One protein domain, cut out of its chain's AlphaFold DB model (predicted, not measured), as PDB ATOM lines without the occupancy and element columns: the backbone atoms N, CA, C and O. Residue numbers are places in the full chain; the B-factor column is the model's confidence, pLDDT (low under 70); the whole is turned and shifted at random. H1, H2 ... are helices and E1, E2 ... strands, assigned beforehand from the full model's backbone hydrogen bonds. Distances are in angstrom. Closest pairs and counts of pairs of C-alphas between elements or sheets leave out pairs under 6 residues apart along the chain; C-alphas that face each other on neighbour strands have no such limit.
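AT A GLANCE: This is residues 10 to 178 of the 179 residues of the protein "ResIII domain-containing protein" of Lactobacillus delbrueckii subsp. bulgaricus (UniProt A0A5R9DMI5). A slender ribbon of two strands, E1 and E2, reaches out from a body of helices in which H1 packs between H3 and H4, while H5 crosses H4 at a steep angle. H7 packs on the ribbon, chiefly at E2, and H2 lies far out beyond it, where residues 43 to 50, of which 43 and 44 belong to H2, stand free. The 169 printed residues, under half of them in named elements, run H1 E1 H2 E2 H3 H4 H5 H6 H7; the class is mostly helix and the sheet is antiparallel. The whole is elongated, 62 by 36 by 31 A, and only just compact, close to loose, with a radius of gyration of the C-alphas of 18.6 A.

IN THESE COORDINATES: Find C-alpha 31 at (441.397, 18.129, 139.447), where E1, residues 31 to 34, begins; E2 is residues 55 to 58. H4, residues 107 to 122, is 21.7 A long, H3, 66 to 79, is 20.0 A, and H5, 134 to 146, is 18.4 A. Look also for H1, 10 to 20, H2, 39 to 44, H6, 148 to 155, and H7, which ends at C-alpha 177, (438.127, 26.713, 145.841).

HOW THE PARTS SIT: Across E1 and E2, N 33 and O 56 are 2.8 A apart, within hydrogen-bond range. The closest C-alphas of E2 and H7, Gly 56 and Gly 177, are 4.6 A apart. H1 and H4 touch at Val 15 and Thr 114, C-alphas 5.2 A apart. H3 touches H1 with residues 72 to 76 alone, closest C-alphas Val 76 and Ser 17, 5.9 A, at a shallow tilt of 23 degrees, opposite ways. H4 and H5 touch at Thr 108 and Val 140, C-alphas 7.2 A apart. H4 and H6 are close but not clearly touching, 7.5 A between the C-alphas of Phe 116 and Tyr 155. Every O i to N i+4 pair is within range in H1, H3, H4, H5, H6 and H7; H2 has 0 of 2, and 1 of 3 O i to N i+3 pairs.

THE WHOLE: The C-alphas farthest apart, Asp 47 and Asn 81, are 62.4 A apart. The printed part has no cut; the links H3 to H4, H4 to H5 and H6 to H7 are long. Residues 37 to 54 have pLDDT under 70.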
ATOM      1  N   TYR A  10     461.437   4.766 163.351       93.75
ATOM      2  CA  TYR A  10     460.092   4.180 163.384       93.75
ATOM      3  C   TYR A  10     458.992   5.144 162.899       93.75
ATOM      4  O   TYR A  10     457.962   4.705 162.392       93.75
ATOM      5  N   GLN A  11     459.188   6.464 163.025       95.81
ATOM      6  CA  GLN A  11     458.242   7.452 162.493       95.81
ATOM      7  C   GLN A  11     458.309   7.487 160.970       95.81
ATOM      8  O   GLN A  11     457.282   7.570 160.307       95.81
ATOM      9  N   THR A  12     459.517   7.412 160.414       95.75
ATOM     10  CA  THR A  12     459.726   7.351 158.965       95.75
ATOM     11  C   THR A  12     459.208   6.035 158.389       95.75
ATOM     12  O   THR A  12     458.566   6.053 157.343       95.75
ATOM     13  N   ASP A  13     459.391   4.923 159.097       96.56
ATOM     14  CA  ASP A  13     458.884   3.611 158.682       96.56
ATOM     15  C   ASP A  13     457.347   3.573 158.678       96.56
ATOM     16  O   ASP A  13     456.738   3.087 157.721       96.56
ATOM     17  N   ALA A  14     456.702   4.168 159.689       97.38
ATOM     18  CA  ALA A  14     455.244   4.299 159.740       97.38
ATOM     19  C   ALA A  14     454.700   5.161 158.587       97.38
ATOM     20  O   ALA A  14     453.718   4.791 157.942       97.38
ATOM     21  N   VAL A  15     455.362   6.283 158.282       98.06
ATOM     22  CA  VAL A  15     455.004   7.129 157.131       98.06
ATOM     23  C   VAL A  15     455.142   6.350 155.823       98.06
ATOM     24  O   VAL A  15     454.203   6.300 155.030       98.06
ATOM     25  N   ASN A  16     456.285   5.694 155.612       97.88
ATOM     26  CA  ASN A  16     456.537   4.909 154.407       97.88
ATOM     27  C   ASN A  16     455.543   3.756 154.247       97.88
ATOM     28  O   ASN A  16     455.100   3.511 153.130       97.88
ATOM     29  N   SER A  17     455.132   3.107 155.339       98.06
ATOM     30  CA  SER A  17     454.132   2.034 155.303       98.06
ATOM     31  C   SER A  17     452.804   2.513 154.711       98.06
ATOM     32  O   SER A  17     452.234   1.833 153.865       98.06
ATOM     33  N   VAL A  18     452.334   3.713 155.072       98.19
ATOM     34  CA  VAL A  18     451.103   4.279 154.488       98.19
ATOM     35  C   VAL A  18     451.308   4.680 153.033       98.19
ATOM     36  O   VAL A  18     450.470   4.402 152.179       98.19
ATOM     37  N   VAL A  19     452.423   5.339 152.731       98.12
ATOM     38  CA  VAL A  19     452.694   5.853 151.385       98.12
ATOM     39  C   VAL A  19     452.873   4.705 150.384       98.12
ATOM     40  O   VAL A  19     452.343   4.768 149.276       98.12
ATOM     41  N   ASN A  20     453.539   3.620 150.785       98.12
ATOM     42  CA  ASN A  20     453.801   2.453 149.941       98.12
ATOM     43  C   ASN A  20     452.531   1.672 149.567       98.12
ATOM     44  O   ASN A  20     452.523   1.020 148.524       98.12
ATOM     45  N   VAL A  21     451.429   1.799 150.319       98.00
ATOM     46  CA  VAL A  21     450.124   1.238 149.912       98.00
ATOM     47  C   VAL A  21     449.678   1.782 148.548       98.00
ATOM     48  O   VAL A  21     449.048   1.072 147.764       98.00
ATOM     49  N   PHE A  22     450.053   3.016 148.215       98.12
ATOM     50  CA  PHE A  22     449.700   3.667 146.952       98.12
ATOM     51  C   PHE A  22     450.817   3.588 145.899       98.12
ATOM     52  O   PHE A  22     450.795   4.313 144.902       98.12
ATOM     53  N   LYS A  23     451.809   2.708 146.074       97.38
ATOM     54  CA  LYS A  23     452.864   2.471 145.079       97.38
ATOM     55  C   LYS A  23     452.256   2.148 143.707       97.38
ATOM     56  O   LYS A  23     451.392   1.284 143.580       97.38
ATOM     57  N   GLY A  24     452.711   2.868 142.680       95.44
ATOM     58  CA  GLY A  24     452.170   2.796 141.317       95.44
ATOM     59  C   GLY A  24     451.083   3.830 140.996       95.44
ATOM     60  O   GLY A  24     450.737   3.980 139.826       95.44
ATOM     61  N   GLN A  25     450.571   4.575 141.982       96.06
ATOM     62  CA  GLN A  25     449.679   5.708 141.727       96.06
ATOM     63  C   GLN A  25     450.440   6.804 140.954       96.06
ATOM     64  O   GLN A  25     451.519   7.218 141.389       96.06
ATOM     65  N   PRO A  26     449.910   7.308 139.823       94.19
ATOM     66  CA  PRO A  26     450.531   8.414 139.106       94.19
ATOM     67  C   PRO A  26     450.436   9.711 139.915       94.19
ATOM     68  O   PRO A  26     449.386  10.018 140.483       94.19
ATOM     69  N   LYS A  27     451.512  10.506 139.910       93.38
ATOM     70  CA  LYS A  27     451.485  11.879 140.429       93.38
ATOM     71  C   LYS A  27     450.637  12.729 139.492       93.38
ATOM     72  O   LYS A  27     451.054  13.025 138.373       93.38
ATOM     73  N   GLN A  28     449.442  13.083 139.941       86.25
ATOM     74  CA  GLN A  28     448.515  13.922 139.191       86.25
ATOM     75  C   GLN A  28     448.324  15.240 139.934       86.25
ATOM     76  O   GLN A  28     448.333  15.282 141.163       86.25
ATOM     77  N   GLY A  29     448.199  16.325 139.171       77.56
ATOM     78  CA  GLY A  29     447.858  17.625 139.727       77.56
ATOM     79  C   GLY A  29     446.419  17.669 140.237       77.56
ATOM     80  O   GLY A  29     445.678  16.685 140.216       77.56
ATOM     81  N   VAL A  30     446.027  18.856 140.673       76.69
ATOM     82  CA  VAL A  30     444.684  19.132 141.172       76.69
ATOM     83  C   VAL A  30     443.647  18.964 140.056       76.69
ATOM     84  O   VAL A  30     443.856  19.414 138.929       76.69
ATOM     85  N   VAL A  31     442.522  18.321 140.371       78.50
ATOM     86  CA  VAL A  31     441.397  18.129 139.447       78.50
ATOM     87  C   VAL A  31     440.371  19.235 139.670       78.50
ATOM     88  O   VAL A  31     439.943  19.464 140.799       78.50
ATOM     89  N   SER A  32     439.958  19.918 138.603       78.12
ATOM     90  CA  SER A  32     438.910  20.941 138.672       78.12
ATOM     91  C   SER A  32     437.512  20.328 138.544       78.12
ATOM     92  O   SER A  32     437.278  19.500 137.664       78.12
ATOM     93  N   TYR A  33     436.559  20.792 139.345       79.06
ATOM     94  CA  TYR A  33     435.130  20.487 139.232       79.06
ATOM     95  C   TYR A  33     434.299  21.769 139.376       79.06
ATOM     96  O   TYR A  33     434.835  22.832 139.672       79.06
ATOM     97  N   ARG A  34     432.984  21.697 139.151       76.19
ATOM     98  CA  ARG A  34     432.080  22.841 139.334       76.19
ATOM     99  C   ARG A  34     431.475  22.816 140.739       76.19
ATOM    100  O   ARG A  34     430.833  21.831 141.096       76.19
ATOM    101  N   ARG A  35     431.673  23.881 141.517       72.38
ATOM    102  CA  ARG A  35     431.088  24.053 142.856       72.38
ATOM    103  C   ARG A  35     429.617  24.442 142.760       72.38
ATOM    104  O   ARG A  35     429.230  25.200 141.871       72.38
ATOM    105  N   ASP A  36     428.817  23.931 143.691       71.69
ATOM    106  CA  ASP A  36     427.456  24.408 143.934       71.69
ATOM    107  C   ASP A  36     427.515  25.485 145.024       71.69
ATOM    108  O   ASP A  36     427.849  25.193 146.170       71.69
ATOM    109  N   VAL A  37     427.255  26.735 144.641       68.81
ATOM    110  CA  VAL A  37     427.309  27.910 145.529       68.81
ATOM    111  C   VAL A  37     425.934  28.278 146.107       68.81
ATOM    112  O   VAL A  37     425.813  29.236 146.868       68.81
ATOM    113  N   GLY A  38     424.885  27.519 145.772       67.44
ATOM    114  CA  GLY A  38     423.515  27.793 146.194       67.44
ATOM    115  C   GLY A  38     422.853  28.984 145.479       67.44
ATOM    116  O   GLY A  38     423.491  29.872 144.912       67.44
ATOM    117  N   LYS A  39     421.513  29.016 145.527       62.94
ATOM    118  CA  LYS A  39     420.675  29.951 144.747       62.94
ATOM    119  C   LYS A  39     420.838  31.428 145.133       62.94
ATOM    120  O   LYS A  39     420.657  32.297 144.288       62.94
ATOM    121  N   GLU A  40     421.160  31.733 146.391       57.66
ATOM    122  CA  GLU A  40     421.340  33.124 146.849       57.66
ATOM    123  C   GLU A  40     422.614  33.777 146.297       57.66
ATOM    124  O   GLU A  40     422.632  34.992 146.080       57.66
ATOM    125  N   TYR A  41     423.664  32.991 146.044       53.09
ATOM    126  CA  TYR A  41     424.909  33.490 145.463       53.09
ATOM    127  C   TYR A  41     424.829  33.613 143.937       53.09
ATOM    128  O   TYR A  41     425.385  34.562 143.392       53.09
ATOM    129  N   GLU A  42     424.075  32.746 143.250       53.16
ATOM    130  CA  GLU A  42     423.831  32.872 141.800       53.16
ATOM    131  C   GLU A  42     423.169  34.211 141.422       53.16
ATOM    132  O   GLU A  42     423.534  34.818 140.417       53.16
ATOM    133  N   ILE A  43     422.232  34.707 142.239       52.38
ATOM    134  CA  ILE A  43     421.461  35.927 141.937       52.38
ATOM    135  C   ILE A  43     422.301  37.205 142.118       52.38
ATOM    136  O   ILE A  43     422.076  38.190 141.419       52.38
ATOM    137  N   LYS A  44     423.289  37.216 143.024       54.66
ATOM    138  CA  LYS A  44     424.117  38.411 143.292       54.66
ATOM    139  C   LYS A  44     425.213  38.664 142.249       54.66
ATOM    140  O   LYS A  44     425.755  39.762 142.218       54.66
ATOM    141  N   PHE A  45     425.540  37.672 141.421       54.44
ATOM    142  CA  PHE A  45     426.695  37.696 140.516       54.44
ATOM    143  C   PHE A  45     426.317  37.471 139.035       54.44
ATOM    144  O   PHE A  45     427.171  37.087 138.236       54.44
ATOM    145  N   SER A  46     425.056  37.722 138.645       54.06
ATOM    146  CA  SER A  46     424.557  37.439 137.285       54.06
ATOM    147  C   SER A  46     425.199  38.263 136.167       54.06
ATOM    148  O   SER A  46     425.130  37.847 135.013       54.06
ATOM    149  N   ASP A  47     425.832  39.398 136.474       49.62
ATOM    150  CA  ASP A  47     426.211  40.369 135.435       49.62
ATOM    151  C   ASP A  47     427.648  40.217 134.909       49.62
ATOM    152  O   ASP A  47     428.001  40.828 133.902       49.62
ATOM    153  N   SER A  48     428.467  39.343 135.502       53.56
ATOM    154  CA  SER A  48     429.772  38.952 134.943       53.56
ATOM    155  C   SER A  48     430.344  37.745 135.692       53.56
ATOM    156  O   SER A  48     431.127  37.898 136.631       53.56
ATOM    157  N   ILE A  49     429.939  36.531 135.312       54.19
ATOM    158  CA  ILE A  49     430.479  35.309 135.919       54.19
ATOM    159  C   ILE A  49     431.916  35.111 135.433       54.19
ATOM    160  O   ILE A  49     432.166  34.633 134.327       54.19
ATOM    161  N   ASP A  50     432.870  35.448 136.291       54.56
ATOM    162  CA  ASP A  50     434.228  34.940 136.193       54.56
ATOM    163  C   ASP A  50     434.178  33.450 136.589       54.56
ATOM    164  O   ASP A  50     433.984  33.105 137.760       54.56
ATOM    165  N   ASN A  51     434.259  32.550 135.594       57.16
ATOM    166  CA  ASN A  51     434.164  31.083 135.751       57.16
ATOM    167  C   ASN A  51     435.095  30.529 136.849       57.16
ATOM    168  O   ASN A  51     434.855  29.451 137.392       57.16
ATOM    169  N   THR A  52     436.130  31.291 137.200       57.94
ATOM    170  CA  THR A  52     437.071  31.053 138.293       57.94
ATOM    171  C   THR A  52     436.382  30.860 139.653       57.94
ATOM    172  O   THR A  52     436.781  29.980 140.414       57.94
ATOM    173  N   TYR A  53     435.303  31.593 139.961       61.44
ATOM    174  CA  TYR A  53     434.590  31.447 141.245       61.44
ATOM    175  C   TYR A  53     433.744  30.172 141.329       61.44
ATOM    176  O   TYR A  53     433.505  29.660 142.421       61.44
ATOM    177  N   LEU A  54     433.335  29.618 140.186       65.06
ATOM    178  CA  LEU A  54     432.593  28.357 140.117       65.06
ATOM    179  C   LEU A  54     433.515  27.133 140.063       65.06
ATOM    180  O   LEU A  54     433.047  26.011 140.261       65.06
ATOM    181  N   ALA A  55     434.810  27.325 139.810       74.31
ATOM    182  CA  ALA A  55     435.786  26.247 139.825       74.31
ATOM    183  C   ALA A  55     436.080  25.826 141.270       74.31
ATOM    184  O   ALA A  55     436.384  26.650 142.132       74.31
ATOM    185  N   GLY A  56     435.940  24.535 141.539       80.12
ATOM    186  CA  GLY A  56     436.412  23.857 142.736       80.12
ATOM    187  C   GLY A  56     437.548  22.924 142.378       80.12
ATOM    188  O   GLY A  56     437.709  22.529 141.225       80.12
ATOM    189  N   PHE A  57     438.324  22.557 143.378       86.38
ATOM    190  CA  PHE A  57     439.538  21.783 143.222       86.38
ATOM    191  C   PHE A  57     439.518  20.585 144.162       86.38
ATOM    192  O   PHE A  57     439.143  20.694 145.332       86.38
ATOM    193  N   SER A  58     439.881  19.416 143.653       89.06
ATOM    194  CA  SER A  58     439.925  18.177 144.418       89.06
ATOM    195  C   SER A  58     441.204  17.399 144.139       89.06
ATOM    196  O   SER A  58     441.902  17.605 143.143       89.06
ATOM    197  N   ASN A  59     441.511  16.483 145.053       93.44
ATOM    198  CA  ASN A  59     442.550  15.491 144.832       93.44
ATOM    199  C   ASN A  59     442.176  14.603 143.641       93.44
ATOM    200  O   ASN A  59     441.019  14.202 143.496       93.44
ATOM    201  N   ALA A  60     443.177  14.226 142.845       92.00
ATOM    202  CA  ALA A  60     443.010  13.188 141.842       92.00
ATOM    203  C   ALA A  60     442.504  11.879 142.478       92.00
ATOM    204  O   ALA A  60     442.947  11.522 143.576       92.00
ATOM    205  N   PRO A  61     441.598  11.141 141.815       93.06
ATOM    206  CA  PRO A  61     441.129   9.864 142.330       93.06
ATOM    207  C   PRO A  61     442.275   8.847 142.409       93.06
ATOM    208  O   PRO A  61     443.265   8.912 141.675       93.06
ATOM    209  N   VAL A  62     442.117   7.860 143.290       95.12
ATOM    210  CA  VAL A  62     443.008   6.694 143.312       95.12
ATOM    211  C   VAL A  62     442.776   5.904 142.022       95.12
ATOM    212  O   VAL A  62     441.679   5.405 141.788       95.12
ATOM    213  N   ALA A  63     443.801   5.825 141.176       95.44
ATOM    214  CA  ALA A  63     443.771   5.149 139.880       95.44
ATOM    215  C   ALA A  63     444.099   3.650 139.993       95.44
ATOM    216  O   ALA A  63     443.852   2.888 139.059       95.44
ATOM    217  N   LEU A  64     444.666   3.229 141.126       96.38
ATOM    218  CA  LEU A  64     444.964   1.831 141.410       96.38
ATOM    219  C   LEU A  64     443.680   1.007 141.530       96.38
ATOM    220  O   LEU A  64     442.721   1.403 142.195       96.38
ATOM    221  N   SER A  65     443.690  -0.182 140.930       96.69
ATOM    222  CA  SER A  65     442.621  -1.161 141.119       96.69
ATOM    223  C   SER A  65     442.594  -1.687 142.559       96.69
ATOM    224  O   SER A  65     443.598  -1.676 143.274       96.69
ATOM    225  N   ALA A  66     441.442  -2.219 142.979       96.50
ATOM    226  CA  ALA A  66     441.302  -2.836 144.298       96.50
ATOM    227  C   ALA A  66     442.284  -4.005 144.512       96.50
ATOM    228  O   ALA A  66     442.750  -4.216 145.629       96.50
ATOM    229  N   GLU A  67     442.619  -4.743 143.450       96.94
ATOM    230  CA  GLU A  67     443.606  -5.825 143.494       96.94
ATOM    231  C   GLU A  67     445.024  -5.287 143.719       96.94
ATOM    232  O   GLU A  67     445.732  -5.778 144.595       96.94
ATOM    233  N   GLN A  68     445.415  -4.232 142.996       97.88
ATOM    234  CA  GLN A  68     446.716  -3.581 143.190       97.88
ATOM    235  C   GLN A  68     446.854  -3.006 144.601       97.88
ATOM    236  O   GLN A  68     447.869  -3.237 145.251       97.88
ATOM    237  N   LEU A  69     445.824  -2.319 145.107       97.88
ATOM    238  CA  LEU A  69     445.819  -1.803 146.479       97.88
ATOM    239  C   LEU A  69     445.963  -2.929 147.504       97.88
ATOM    240  O   LEU A  69     446.767  -2.820 148.425       97.88
ATOM    241  N   LEU A  70     445.213  -4.022 147.344       98.06
ATOM    242  CA  LEU A  70     445.299  -5.164 148.253       98.06
ATOM    243  C   LEU A  70     446.688  -5.816 148.222       98.06
ATOM    244  O   LEU A  70     447.206  -6.181 149.276       98.06
ATOM    245  N   ASN A  71     447.303  -5.932 147.045       98.31
ATOM    246  CA  ASN A  71     448.656  -6.468 146.910       98.31
ATOM    247  C   ASN A  71     449.688  -5.561 147.590       98.31
ATOM    248  O   ASN A  71     450.476  -6.056 148.391       98.31
ATOM    249  N   ASN A  72     449.617  -4.245 147.378       98.31
ATOM    250  CA  ASN A  72     450.495  -3.287 148.054       98.31
ATOM    251  C   ASN A  72     450.322  -3.332 149.585       98.31
ATOM    252  O   ASN A  72     451.304  -3.318 150.321       98.31
ATOM    253  N   ILE A  73     449.081  -3.433 150.084       98.25
ATOM    254  CA  ILE A  73     448.804  -3.587 151.523       98.25
ATOM    255  C   ILE A  73     449.449  -4.865 152.062       98.25
ATOM    256  O   ILE A  73     450.074  -4.828 153.118       98.25
ATOM    257  N   ARG A  74     449.337  -5.986 151.343       98.31
ATOM    258  CA  ARG A  74     449.963  -7.254 151.744       98.31
ATOM    259  C   ARG A  74     451.484  -7.184 151.735       98.31
ATOM    260  O   ARG A  74     452.103  -7.768 152.617       98.31
ATOM    261  N   GLU A  75     452.090  -6.482 150.781       98.19
ATOM    262  CA  GLU A  75     453.539  -6.231 150.777       98.19
ATOM    263  C   GLU A  75     453.962  -5.473 152.042       98.19
ATOM    264  O   GLU A  75     454.819  -5.955 152.780       98.19
ATOM    265  N   VAL A  76     453.281  -4.370 152.365       98.06
ATOM    266  CA  VAL A  76     453.538  -3.596 153.591       98.06
ATOM    267  C   VAL A  76     453.303  -4.438 154.852       98.06
ATOM    268  O   VAL A  76     454.082  -4.362 155.801       98.06
ATOM    269  N   GLN A  77     452.256  -5.268 154.883       98.12
ATOM    270  CA  GLN A  77     451.991  -6.180 156.000       98.12
ATOM    271  C   GLN A  77     453.117  -7.207 156.169       98.12
ATOM    272  O   GLN A  77     453.577  -7.405 157.290       98.12
ATOM    273  N   LYS A  78     453.613  -7.809 155.079       97.81
ATOM    274  CA  LYS A  78     454.747  -8.748 155.111       97.81
ATOM    275  C   LYS A  78     456.019  -8.089 155.629       97.81
ATOM    276  O   LYS A  78     456.660  -8.647 156.512       97.81
ATOM    277  N   GLU A  79     456.358  -6.908 155.117       96.81
ATOM    278  CA  GLU A  79     457.539  -6.149 155.548       96.81
ATOM    279  C   GLU A  79     457.496  -5.825 157.048       96.81
ATOM    280  O   GLU A  79     458.517  -5.889 157.731       96.81
ATOM    281  N   ASN A  80     456.302  -5.555 157.581       96.12
ATOM    282  CA  ASN A  80     456.083  -5.258 158.995       96.12
ATOM    283  C   ASN A  80     455.762  -6.497 159.857       96.12
ATOM    284  O   ASN A  80     455.468  -6.352 161.042       96.12
ATOM    285  N   ASN A  81     455.825  -7.713 159.302       96.81
ATOM    286  CA  ASN A  81     455.469  -8.968 159.983       96.81
ATOM    287  C   ASN A  81     454.038  -8.984 160.572       96.81
ATOM    288  O   ASN A  81     453.788  -9.555 161.634       96.81
ATOM    289  N   ILE A  82     453.085  -8.366 159.872       96.69
ATOM    290  CA  ILE A  82     451.658  -8.321 160.210       96.69
ATOM    291  C   ILE A  82     450.912  -9.382 159.394       96.69
ATOM    292  O   ILE A  82     451.245  -9.663 158.241       96.69
ATOM    293  N   LYS A  83     449.863  -9.971 159.979       96.88
ATOM    294  CA  LYS A  83     448.992 -10.922 159.280       96.88
ATOM    295  C   LYS A  83     448.372 -10.283 158.033       96.88
ATOM    296  O   LYS A  83     447.719  -9.247 158.121       96.88
ATOM    297  N   GLU A  84     448.514 -10.961 156.900       97.44
ATOM    298  CA  GLU A  84     447.963 -10.505 155.627       97.44
ATOM    299  C   GLU A  84     446.428 -10.458 155.624       97.44
ATOM    300  O   GLU A  84     445.746 -11.394 156.058       97.44
ATOM    301  N   SER A  85     445.879  -9.382 155.063       96.31
ATOM    302  CA  SER A  85     444.439  -9.227 154.856       96.31
ATOM    303  C   SER A  85     443.939 -10.133 153.727       96.31
ATOM    304  O   SER A  85     444.493 -10.167 152.624       96.31
ATOM    305  N   SER A  86     442.833 -10.845 153.955       96.12
ATOM    306  CA  SER A  86     442.182 -11.660 152.918       96.12
ATOM    307  C   SER A  86     441.458 -10.803 151.874       96.12
ATOM    308  O   SER A  86     441.466 -11.142 150.692       96.12
ATOM    309  N   THR A  87     440.880  -9.678 152.296       96.88
ATOM    310  CA  THR A  87     440.087  -8.767 151.461       96.88
ATOM    311  C   THR A  87     440.449  -7.309 151.721       96.88
ATOM    312  O   THR A  87     440.890  -6.961 152.816       96.88
ATOM    313  N   LEU A  88     440.203  -6.441 150.738       96.31
ATOM    314  CA  LEU A  88     440.382  -4.997 150.880       96.31
ATOM    315  C   LEU A  88     439.248  -4.382 151.716       96.31
ATOM    316  O   LEU A  88     438.081  -4.447 151.321       96.31
ATOM    317  N   ALA A  89     439.588  -3.743 152.835       95.12
ATOM    318  CA  ALA A  89     438.656  -2.902 153.580       95.12
ATOM    319  C   ALA A  89     438.452  -1.574 152.834       95.12
ATOM    320  O   ALA A  89     439.427  -0.912 152.488       95.12
ATOM    321  N   LYS A  90     437.199  -1.189 152.563       89.88
ATOM    322  CA  LYS A  90     436.857  -0.018 151.728       89.88
ATOM    323  C   LYS A  90     435.616   0.741 152.215       89.88
ATOM    324  O   LYS A  90     434.715   1.047 151.442       89.88
ATOM    325  N   HIS A  91     435.539   1.016 153.515       86.75
ATOM    326  CA  HIS A  91     434.327   1.571 154.130       86.75
ATOM    327  C   HIS A  91     433.985   2.990 153.649       86.75
ATOM    328  O   HIS A  91     432.818   3.285 153.415       86.75
ATOM    329  N   MET A  92     434.988   3.863 153.494       82.19
ATOM    330  CA  MET A  92     434.792   5.295 153.203       82.19
ATOM    331  C   MET A  92     435.554   5.785 151.958       82.19
ATOM    332  O   MET A  92     435.822   6.976 151.827       82.19
ATOM    333  N   GLY A  93     435.938   4.890 151.042       90.19
ATOM    334  CA  GLY A  93     436.698   5.273 149.849       90.19
ATOM    335  C   GLY A  93     437.392   4.100 149.164       90.19
ATOM    336  O   GLY A  93     436.905   2.973 149.208       90.19
ATOM    337  N   ALA A  94     438.541   4.372 148.537       94.25
ATOM    338  CA  ALA A  94     439.330   3.359 147.831       94.25
ATOM    339  C   ALA A  94     439.851   2.254 148.768       94.25
ATOM    340  O   ALA A  94     439.852   1.083 148.397       94.25
ATOM    341  N   CYS A  95     440.253   2.620 149.988       95.88
ATOM    342  CA  CYS A  95     440.654   1.694 151.040       95.88
ATOM    343  C   CYS A  95     440.501   2.329 152.433       95.88
ATOM    344  O   CYS A  95     440.407   3.550 152.566       95.88
ATOM    345  N   SER A  96     440.512   1.498 153.472       96.00
ATOM    346  CA  SER A  96     440.622   1.891 154.879       96.00
ATOM    347  C   SER A  96     441.894   1.266 155.448       96.00
ATOM    348  O   SER A  96     442.097   0.063 155.295       96.00
ATOM    349  N   LEU A  97     442.759   2.090 156.040       96.12
ATOM    350  CA  LEU A  97     444.061   1.680 156.564       96.12
ATOM    351  C   LEU A  97     444.132   2.011 158.049       96.12
ATOM    352  O   LEU A  97     443.848   3.146 158.432       96.12
ATOM    353  N   ASP A  98     444.580   1.042 158.838       95.81
ATOM    354  CA  ASP A  98     444.826   1.215 160.263       95.81
ATOM    355  C   ASP A  98     446.333   1.282 160.510       95.81
ATOM    356  O   ASP A  98     447.096   0.429 160.055       95.81
ATOM    357  N   VAL A  99     446.762   2.320 161.227       96.12
ATOM    358  CA  VAL A  99     448.154   2.507 161.646       96.12
ATOM    359  C   VAL A  99     448.178   2.523 163.165       96.12
ATOM    360  O   VAL A  99     447.753   3.494 163.796       96.12
ATOM    361  N   GLU A 100     448.659   1.435 163.756       95.50
ATOM    362  CA  GLU A 100     448.737   1.290 165.205       95.50
ATOM    363  C   GLU A 100     450.069   1.826 165.735       95.50
ATOM    364  O   GLU A 100     451.143   1.526 165.217       95.50
ATOM    365  N   MET A 101     449.995   2.664 166.766       95.50
ATOM    366  CA  MET A 101     451.160   3.320 167.350       95.50
ATOM    367  C   MET A 101     450.948   3.568 168.844       95.50
ATOM    368  O   MET A 101     449.943   4.165 169.253       95.50
ATOM    369  N   GLU A 102     451.948   3.212 169.648       95.19
ATOM    370  CA  GLU A 102     451.942   3.404 171.101       95.19
ATOM    371  C   GLU A 102     451.820   4.892 171.489       95.19
ATOM    372  O   GLU A 102     452.124   5.811 170.713       95.19
ATOM    373  N   THR A 103     451.312   5.191 172.683       91.50
ATOM    374  CA  THR A 103     451.221   6.575 173.172       91.50
ATOM    375  C   THR A 103     452.611   7.177 173.380       91.50
ATOM    376  O   THR A 103     453.554   6.503 173.769       91.50
ATOM    377  N   GLY A 104     452.768   8.462 173.049       90.50
ATOM    378  CA  GLY A 104     454.058   9.156 173.158       90.50
ATOM    379  C   GLY A 104     455.031   8.945 171.988       90.50
ATOM    380  O   GLY A 104     456.063   9.600 171.955       90.50
ATOM    381  N   THR A 105     454.697   8.131 170.981       93.06
ATOM    382  CA  THR A 105     455.565   7.877 169.803       93.06
ATOM    383  C   THR A 105     455.419   8.908 168.670       93.06
ATOM    384  O   THR A 105     456.027   8.799 167.607       93.06
ATOM    385  N   GLY A 106     454.620   9.959 168.869       93.94
ATOM    386  CA  GLY A 106     454.475  11.028 167.875       93.94
ATOM    387  C   GLY A 106     453.534  10.699 166.713       93.94
ATOM    388  O   GLY A 106     453.766  11.164 165.601       93.94
ATOM    389  N   LYS A 107     452.437   9.972 166.972       95.50
ATOM    390  CA  LYS A 107     451.333   9.732 166.015       95.50
ATOM    391  C   LYS A 107     450.933  10.977 165.217       95.50
ATOM    392  O   LYS A 107     450.752  10.913 164.005       95.50
ATOM    393  N   THR A 108     450.841  12.114 165.911       95.56
ATOM    394  CA  THR A 108     450.517  13.418 165.325       95.56
ATOM    395  C   THR A 108     451.514  13.840 164.258       95.56
ATOM    396  O   THR A 108     451.124  14.225 163.164       95.56
ATOM    397  N   TYR A 109     452.808  13.723 164.554       95.56
ATOM    398  CA  TYR A 109     453.856  14.026 163.588       95.56
ATOM    399  C   TYR A 109     453.794  13.078 162.386       95.56
ATOM    400  O   TYR A 109     453.894  13.535 161.251       95.56
ATOM    401  N   VAL A 110     453.575  11.780 162.630       97.25
ATOM    402  CA  VAL A 110     453.500  10.764 161.570       97.25
ATOM    403  C   VAL A 110     452.388  11.077 160.580       97.25
ATOM    404  O   VAL A 110     452.689  11.215 159.401       97.25
ATOM    405  N   TYR A 111     451.134  11.263 161.012       97.31
ATOM    406  CA  TYR A 111     450.066  11.500 160.034       97.31
ATOM    407  C   TYR A 111     450.234  12.837 159.295       97.31
ATOM    408  O   TYR A 111     449.871  12.917 158.125       97.31
ATOM    409  N   ILE A 112     450.797  13.876 159.936       97.06
ATOM    410  CA  ILE A 112     451.074  15.152 159.255       97.06
ATOM    411  C   ILE A 112     452.156  14.933 158.200       97.06
ATOM    412  O   ILE A 112     451.952  15.276 157.040       97.06
ATOM    413  N   LYS A 113     453.279  14.300 158.559       97.19
ATOM    414  CA  LYS A 113     454.352  13.979 157.609       97.19
ATOM    415  C   LYS A 113     453.841  13.101 156.459       97.19
ATOM    416  O   LYS A 113     454.205  13.346 155.314       97.19
ATOM    417  N   THR A 114     452.945  12.152 156.730       98.25
ATOM    418  CA  THR A 114     452.278  11.350 155.695       98.25
ATOM    419  C   THR A 114     451.511  12.220 154.699       98.25
ATOM    420  O   THR A 114     451.597  11.959 153.504       98.25
ATOM    421  N   MET A 115     450.816  13.280 155.129       97.88
ATOM    422  CA  MET A 115     450.150  14.211 154.200       97.88
ATOM    423  C   MET A 115     451.152  14.882 153.250       97.88
ATOM    424  O   MET A 115     450.900  14.959 152.049       97.88
ATOM    425  N   PHE A 116     452.307  15.320 153.765       97.31
ATOM    426  CA  PHE A 116     453.371  15.914 152.946       97.31
ATOM    427  C   PHE A 116     453.990  14.907 151.965       97.31
ATOM    428  O   PHE A 116     454.201  15.246 150.803       97.31
ATOM    429  N   GLU A 117     454.229  13.665 152.388       97.69
ATOM    430  CA  GLU A 117     454.749  12.606 151.510       97.69
ATOM    431  C   GLU A 117     453.741  12.192 150.433       97.69
ATOM    432  O   GLU A 117     454.107  12.032 149.270       97.69
ATOM    433  N   LEU A 118     452.457  12.064 150.780       97.62
ATOM    434  CA  LEU A 118     451.397  11.792 149.807       97.62
ATOM    435  C   LEU A 118     451.273  12.931 148.787       97.62
ATOM    436  O   LEU A 118     451.073  12.673 147.598       97.62
ATOM    437  N   ASN A 119     451.458  14.178 149.223       96.00
ATOM    438  CA  ASN A 119     451.549  15.313 148.317       96.00
ATOM    439  C   ASN A 119     452.764  15.213 147.390       96.00
ATOM    440  O   ASN A 119     452.633  15.359 146.176       96.00
ATOM    441  N   GLU A 120     453.940  14.940 147.948       95.56
ATOM    442  CA  GLU A 120     455.179  14.894 147.177       95.56
ATOM    443  C   GLU A 120     455.181  13.752 146.156       95.56
ATOM    444  O   GLU A 120     455.598  13.947 145.013       95.56
ATOM    445  N   ARG A 121     454.657  12.578 146.520       96.25
ATOM    446  CA  ARG A 121     454.668  11.401 145.643       96.25
ATOM    447  C   ARG A 121     453.482  11.334 144.690       96.25
ATOM    448  O   ARG A 121     453.672  10.934 143.546       96.25
ATOM    449  N   TYR A 122     452.288  11.739 145.126       96.00
ATOM    450  CA  TYR A 122     451.044  11.514 144.373       96.00
ATOM    451  C   TYR A 122     450.265  12.788 144.034       96.00
ATOM    452  O   TYR A 122     449.347  12.730 143.220       96.00
ATOM    453  N   GLY A 123     450.652  13.942 144.585       94.62
ATOM    454  CA  GLY A 123     450.040  15.240 144.286       94.62
ATOM    455  C   GLY A 123     448.805  15.579 145.124       94.62
ATOM    456  O   GLY A 123     448.261  16.670 144.988       94.62
ATOM    457  N   TRP A 124     448.377  14.697 146.032       95.50
ATOM    458  CA  TRP A 124     447.243  14.960 146.924       95.50
ATOM    459  C   TRP A 124     447.555  16.076 147.916       95.50
ATOM    460  O   TRP A 124     448.580  16.042 148.587       95.50
ATOM    461  N   ASN A 125     446.695  17.084 148.007       94.25
ATOM    462  CA  ASN A 125     446.945  18.292 148.796       94.25
ATOM    463  C   ASN A 125     445.776  18.709 149.698       94.25
ATOM    464  O   ASN A 125     445.941  19.591 150.538       94.25
ATOM    465  N   LYS A 126     444.618  18.053 149.580       94.56
ATOM    466  CA  LYS A 126     443.461  18.261 150.457       94.56
ATOM    467  C   LYS A 126     443.291  17.085 151.411       94.56
ATOM    468  O   LYS A 126     443.129  15.948 150.972       94.56
ATOM    469  N   PHE A 127     443.302  17.364 152.711       96.00
ATOM    470  CA  PHE A 127     443.181  16.358 153.767       96.00
ATOM    471  C   PHE A 127     442.207  16.832 154.844       96.00
ATOM    472  O   PHE A 127     442.146  18.019 155.153       96.00
ATOM    473  N   ILE A 128     441.461  15.895 155.430       95.94
ATOM    474  CA  ILE A 128     440.519  16.156 156.524       95.94
ATOM    475  C   ILE A 128     440.953  15.311 157.719       95.94
ATOM    476  O   ILE A 128     441.070  14.091 157.611       95.94
ATOM    477  N   VAL A 129     441.179  15.958 158.864       96.56
ATOM    478  CA  VAL A 129     441.529  15.287 160.123       96.56
ATOM    479  C   VAL A 129     440.321  15.315 161.047       96.56
ATOM    480  O   VAL A 129     439.904  16.377 161.504       96.56
ATOM    481  N   VAL A 130     439.764  14.140 161.335       95.88
ATOM    482  CA  VAL A 130     438.638  13.984 162.262       95.88
ATOM    483  C   VAL A 130     439.175  13.571 163.628       95.88
ATOM    484  O   VAL A 130     439.990  12.658 163.733       95.88
ATOM    485  N   VAL A 131     438.727  14.250 164.685       95.94
ATOM    486  CA  VAL A 131     439.204  14.041 166.060       95.94
ATOM    487  C   VAL A 131     438.027  13.866 167.025       95.94
ATOM    488  O   VAL A 131     436.981  14.481 166.815       95.94
ATOM    489  N   PRO A 132     438.169  13.067 168.100       96.12
ATOM    490  CA  PRO A 132     437.036  12.699 168.950       96.12
ATOM    491  C   PRO A 132     436.689  13.746 170.018       96.12
ATOM    492  O   PRO A 132     435.658  13.629 170.673       96.12
ATOM    493  N   SER A 133     437.536  14.758 170.244       96.62
ATOM    494  CA  SER A 133     437.285  15.782 171.262       96.62
ATOM    495  C   SER A 133     437.871  17.145 170.897       96.62
ATOM    496  O   SER A 133     438.832  17.250 170.131       96.62
ATOM    497  N   ILE A 134     437.312  18.196 171.505       94.44
ATOM    498  CA  ILE A 134     437.793  19.576 171.356       94.44
ATOM    499  C   ILE A 134     439.243  19.692 171.841       94.44
ATOM    500  O   ILE A 134     440.069  20.263 171.143       94.44
ATOM    501  N   ALA A 135     439.588  19.094 172.984       94.69
ATOM    502  CA  ALA A 135     440.952  19.159 173.514       94.69
ATOM    503  C   ALA A 135     441.992  18.577 172.538       94.69
ATOM    504  O   ALA A 135     443.053  19.169 172.341       94.69
ATOM    505  N   ILE A 136     441.671  17.452 171.885       94.44
ATOM    506  CA  ILE A 136     442.545  16.859 170.865       94.44
ATOM    507  C   ILE A 136     442.631  17.779 169.647       94.44
ATOM    508  O   ILE A 136     443.728  18.015 169.151       94.44
ATOM    509  N   ARG A 137     441.509  18.358 169.205       96.00
ATOM    510  CA  ARG A 137     441.469  19.319 168.092       96.00
ATOM    511  C   ARG A 137     442.411  20.506 168.300       96.00
ATOM    512  O   ARG A 137     443.215  20.798 167.421       96.00
ATOM    513  N   GLU A 138     442.354  21.140 169.469       95.56
ATOM    514  CA  GLU A 138     443.235  22.265 169.815       95.56
ATOM    515  C   GLU A 138     444.713  21.831 169.856       95.56
ATOM    516  O   GLU A 138     445.605  22.552 169.404       95.56
ATOM    517  N   GLY A 139     444.993  20.623 170.360       95.56
ATOM    518  CA  GLY A 139     446.341  20.045 170.359       95.56
ATOM    519  C   GLY A 139     446.888  19.799 168.949       95.56
ATOM    520  O   GLY A 139     448.053  20.091 168.670       95.56
ATOM    521  N   VAL A 140     446.042  19.311 168.040       96.50
ATOM    522  CA  VAL A 140     446.392  19.116 166.628       96.50
ATOM    523  C   VAL A 140     446.657  20.453 165.940       96.50
ATOM    524  O   VAL A 140     447.688  20.589 165.283       96.50
ATOM    525  N   GLN A 141     445.805  21.462 166.141       95.75
ATOM    526  CA  GLN A 141     446.010  22.802 165.579       95.75
ATOM    527  C   GLN A 141     447.362  23.395 166.006       95.75
ATOM    528  O   GLN A 141     448.134  23.858 165.167       95.75
ATOM    529  N   LYS A 142     447.698  23.317 167.301       95.75
ATOM    530  CA  LYS A 142     449.008  23.754 167.810       95.75
ATOM    531  C   LYS A 142     450.170  22.963 167.209       95.75
ATOM    532  O   LYS A 142     451.246  23.522 167.014       95.75
ATOM    533  N   SER A 143     449.967  21.680 166.914       95.44
ATOM    534  CA  SER A 143     450.996  20.841 166.288       95.44
ATOM    535  C   SER A 143     451.310  21.314 164.868       95.44
ATOM    536  O   SER A 143     452.482  21.456 164.537       95.44
ATOM    537  N   PHE A 144     450.290  21.649 164.068       95.88
ATOM    538  CA  PHE A 144     450.495  22.251 162.745       95.88
ATOM    539  C   PHE A 144     451.258  23.582 162.825       95.88
ATOM    540  O   PHE A 144     452.222  23.765 162.090       95.88
ATOM    541  N   GLN A 145     450.896  24.464 163.766       95.19
ATOM    542  CA  GLN A 145     451.602  25.737 163.987       95.19
ATOM    543  C   GLN A 145     453.075  25.526 164.365       95.19
ATOM    544  O   GLN A 145     453.969  26.177 163.835       95.19
ATOM    545  N   MET A 146     453.348  24.602 165.288       93.94
ATOM    546  CA  MET A 146     454.704  24.364 165.789       93.94
ATOM    547  C   MET A 146     455.624  23.730 164.739       93.94
ATOM    548  O   MET A 146     456.833  23.952 164.766       93.94
ATOM    549  N   MET A 147     455.063  22.926 163.836       94.38
ATOM    550  CA  MET A 147     455.812  22.198 162.811       94.38
ATOM    551  C   MET A 147     455.917  22.959 161.479       94.38
ATOM    552  O   MET A 147     456.498  22.431 160.535       94.38
ATOM    553  N   GLU A 148     455.396  24.185 161.381       93.50
ATOM    554  CA  GLU A 148     455.388  24.967 160.138       93.50
ATOM    555  C   GLU A 148     456.801  25.174 159.571       93.50
ATOM    556  O   GLU A 148     457.074  24.784 158.436       93.50
ATOM    557  N   ASP A 149     457.726  25.703 160.379       93.12
ATOM    558  CA  ASP A 149     459.131  25.889 159.987       93.12
ATOM    559  C   ASP A 149     459.818  24.551 159.669       93.12
ATOM    560  O   ASP A 149     460.662  24.478 158.776       93.12
ATOM    561  N   HIS A 150     459.466  23.486 160.400       92.88
ATOM    562  CA  HIS A 150     460.027  22.146 160.203       92.88
ATOM    563  C   HIS A 150     459.700  21.623 158.804       92.88
ATOM    564  O   HIS A 150     460.600  21.313 158.028       92.88
ATOM    565  N   PHE A 151     458.416  21.599 158.446       93.81
ATOM    566  CA  PHE A 151     457.983  21.107 157.141       93.81
ATOM    567  C   PHE A 151     458.313  22.067 155.995       93.81
ATOM    568  O   PHE A 151     458.563  21.608 154.883       93.81
ATOM    569  N   MET A 152     458.402  23.376 156.257       94.25
ATOM    570  CA  MET A 152     458.910  24.336 155.276       94.25
ATOM    571  C   MET A 152     460.361  24.026 154.887       94.25
ATOM    572  O   MET A 152     460.697  24.093 153.710       94.25
ATOM    573  N   ASN A 153     461.216  23.673 155.850       93.31
ATOM    574  CA  ASN A 153     462.608  23.321 155.561       93.31
ATOM    575  C   ASN A 153     462.724  21.971 154.837       93.31
ATOM    576  O   ASN A 153     463.522  21.857 153.910       93.31
ATOM    577  N   ASP A 154     461.929  20.974 155.238       92.12
ATOM    578  CA  ASP A 154     461.995  19.621 154.669       92.12
ATOM    579  C   ASP A 154     461.365  19.528 153.265       92.12
ATOM    580  O   ASP A 154     461.882  18.819 152.404       92.12
ATOM    581  N   TYR A 155     460.253  20.234 153.018       94.25
ATOM    582  CA  TYR A 155     459.439  20.090 151.797       94.25
ATOM    583  C   TYR A 155     459.295  21.379 150.977       94.25
ATOM    584  O   TYR A 155     458.630  21.367 149.940       94.25
ATOM    585  N   GLY A 156     459.835  22.509 151.442       94.25
ATOM    586  CA  GLY A 156     459.713  23.805 150.762       94.25
ATOM    587  C   GLY A 156     458.290  24.374 150.724       94.25
ATOM    588  O   GLY A 156     458.027  25.300 149.959       94.25
ATOM    589  N   LYS A 157     457.357  23.815 151.506       91.75
ATOM    590  CA  LYS A 157     455.932  24.172 151.485       91.75
ATOM    591  C   LYS A 157     455.339  24.175 152.895       91.75
ATOM    592  O   LYS A 157     455.821  23.476 153.784       91.75
ATOM    593  N   ARG A 158     454.269  24.949 153.087       92.88
ATOM    594  CA  ARG A 158     453.526  25.054 154.353       92.88
ATOM    595  C   ARG A 158     452.139  24.457 154.183       92.88
ATOM    596  O   ARG A 158     451.526  24.618 153.131       92.88
ATOM    597  N   ALA A 159     451.642  23.796 155.221       93.12
ATOM    598  CA  ALA A 159     450.253  23.365 155.252       93.12
ATOM    599  C   ALA A 159     449.364  24.564 155.599       93.12
ATOM    600  O   ALA A 159     449.577  25.206 156.625       93.12
ATOM    601  N   ASN A 160     448.358  24.839 154.770       93.25
ATOM    602  CA  ASN A 160     447.248  25.697 155.164       93.25
ATOM    603  C   ASN A 160     446.214  24.838 155.910       93.25
ATOM    604  O   ASN A 160     445.812  23.791 155.402       93.25
ATOM    605  N   PHE A 161     445.811  25.242 157.113       94.19
ATOM    606  CA  PHE A 161     444.898  24.474 157.961       94.19
ATOM    607  C   PHE A 161     443.928  25.399 158.697       94.19
ATOM    608  O   PHE A 161     444.267  26.522 159.064       94.19
ATOM    609  N   PHE A 162     442.729  24.888 158.962       94.50
ATOM    610  CA  PHE A 162     441.681  25.578 159.706       94.50
ATOM    611  C   PHE A 162     440.853  24.570 160.508       94.50
ATOM    612  O   PHE A 162     440.941  23.356 160.297       94.50
ATOM    613  N   ILE A 163     440.060  25.069 161.455       94.50
ATOM    614  CA  ILE A 163     439.122  24.250 162.220       94.50
ATOM    615  C   ILE A 163     437.738  24.420 161.615       94.50
ATOM    616  O   ILE A 163     437.171  25.505 161.666       94.50
ATOM    617  N   TYR A 164     437.151  23.321 161.144       92.31
ATOM    618  CA  TYR A 164     435.772  23.341 160.670       92.31
ATOM    619  C   TYR A 164     434.813  23.892 161.738       92.31
ATOM    620  O   TYR A 164     434.742  23.389 162.866       92.31
ATOM    621  N   ASN A 165     434.044  24.906 161.346       88.69
ATOM    622  CA  ASN A 165     433.018  25.538 162.156       88.69
ATOM    623  C   ASN A 165     431.737  25.667 161.328       88.69
ATOM    624  O   ASN A 165     431.669  26.465 160.403       88.69
ATOM    625  N   SER A 166     430.682  24.941 161.703       86.81
ATOM    626  CA  SER A 166     429.406  24.960 160.973       86.81
ATOM    627  C   SER A 166     428.711  26.329 160.955       86.81
ATOM    628  O   SER A 166     427.760  26.515 160.205       86.81
ATOM    629  N   LYS A 167     429.145  27.280 161.796       87.94
ATOM    630  CA  LYS A 167     428.658  28.669 161.798       87.94
ATOM    631  C   LYS A 167     429.443  29.588 160.855       87.94
ATOM    632  O   LYS A 167     428.987  30.696 160.605       87.94
ATOM    633  N   ASN A 168     430.612  29.159 160.378       83.81
ATOM    634  CA  ASN A 168     431.476  29.910 159.469       83.81
ATOM    635  C   ASN A 168     431.837  29.033 158.260       83.81
ATOM    636  O   ASN A 168     432.841  28.325 158.278       83.81
ATOM    637  N   LEU A 169     430.994  29.064 157.225       84.12
ATOM    638  CA  LEU A 169     431.169  28.234 156.028       84.12
ATOM    639  C   LEU A 169     432.237  28.772 155.061       84.12
ATOM    640  O   LEU A 169     432.701  28.038 154.196       84.12
ATOM    641  N   THR A 170     432.704  30.006 155.246       85.50
ATOM    642  CA  THR A 170     433.697  30.624 154.357       85.50
ATOM    643  C   THR A 170     434.978  29.793 154.252       85.50
ATOM    644  O   THR A 170     435.501  29.598 153.163       85.50
ATOM    645  N   GLU A 171     435.456  29.220 155.361       85.75
ATOM    646  CA  GLU A 171     436.698  28.434 155.357       85.75
ATOM    647  C   GLU A 171     436.560  27.108 154.589       85.75
ATOM    648  O   GLU A 171     437.512  26.660 153.950       85.75
ATOM    649  N   ILE A 172     435.376  26.477 154.620       85.19
ATOM    650  CA  ILE A 172     435.138  25.249 153.848       85.19
ATOM    651  C   ILE A 172     434.960  25.561 152.356       85.19
ATOM    652  O   ILE A 172     435.426  24.796 151.506       85.19
ATOM    653  N   ASP A 173     434.380  26.717 152.032       83.88
ATOM    654  CA  ASP A 173     434.282  27.200 150.658       83.88
ATOM    655  C   ASP A 173     435.674  27.520 150.095       83.88
ATOM    656  O   ASP A 173     436.013  27.053 149.004       83.88
ATOM    657  N   ASP A 174     436.530  28.201 150.858       86.44
ATOM    658  CA  ASP A 174     437.927  28.469 150.493       86.44
ATOM    659  C   ASP A 174     438.735  27.174 150.340       86.44
ATOM    660  O   ASP A 174     439.514  27.012 149.395       86.44
ATOM    661  N   PHE A 175     438.511  26.196 151.221       87.38
ATOM    662  CA  PHE A 175     439.109  24.869 151.093       87.38
ATOM    663  C   PHE A 175     438.709  24.178 149.789       87.38
ATOM    664  O   PHE A 175     439.542  23.520 149.172       87.38
ATOM    665  N   SER A 176     437.465  24.336 149.336       84.00
ATOM    666  CA  SER A 176     436.998  23.758 148.071       84.00
ATOM    667  C   SER A 176     437.498  24.513 146.830       84.00
ATOM    668  O   SER A 176     437.648  23.902 145.773       84.00
ATOM    669  N   GLY A 177     437.761  25.820 146.948       81.06
ATOM    670  CA  GLY A 177     438.127  26.713 145.841       81.06
ATOM    671  C   GLY A 177     439.617  26.992 145.664       81.06
ATOM    672  O   GLY A 177     440.007  27.575 144.658       81.06
ATOM    673  N   SER A 178     440.453  26.590 146.617       80.69
ATOM    674  CA  SER A 178     441.910  26.752 146.547       80.69
ATOM    675  C   SER A 178     442.578  25.597 145.799       80.69
ATOM    676  O   SER A 178     442.149  24.449 145.926       80.69
TER     677      SER A 178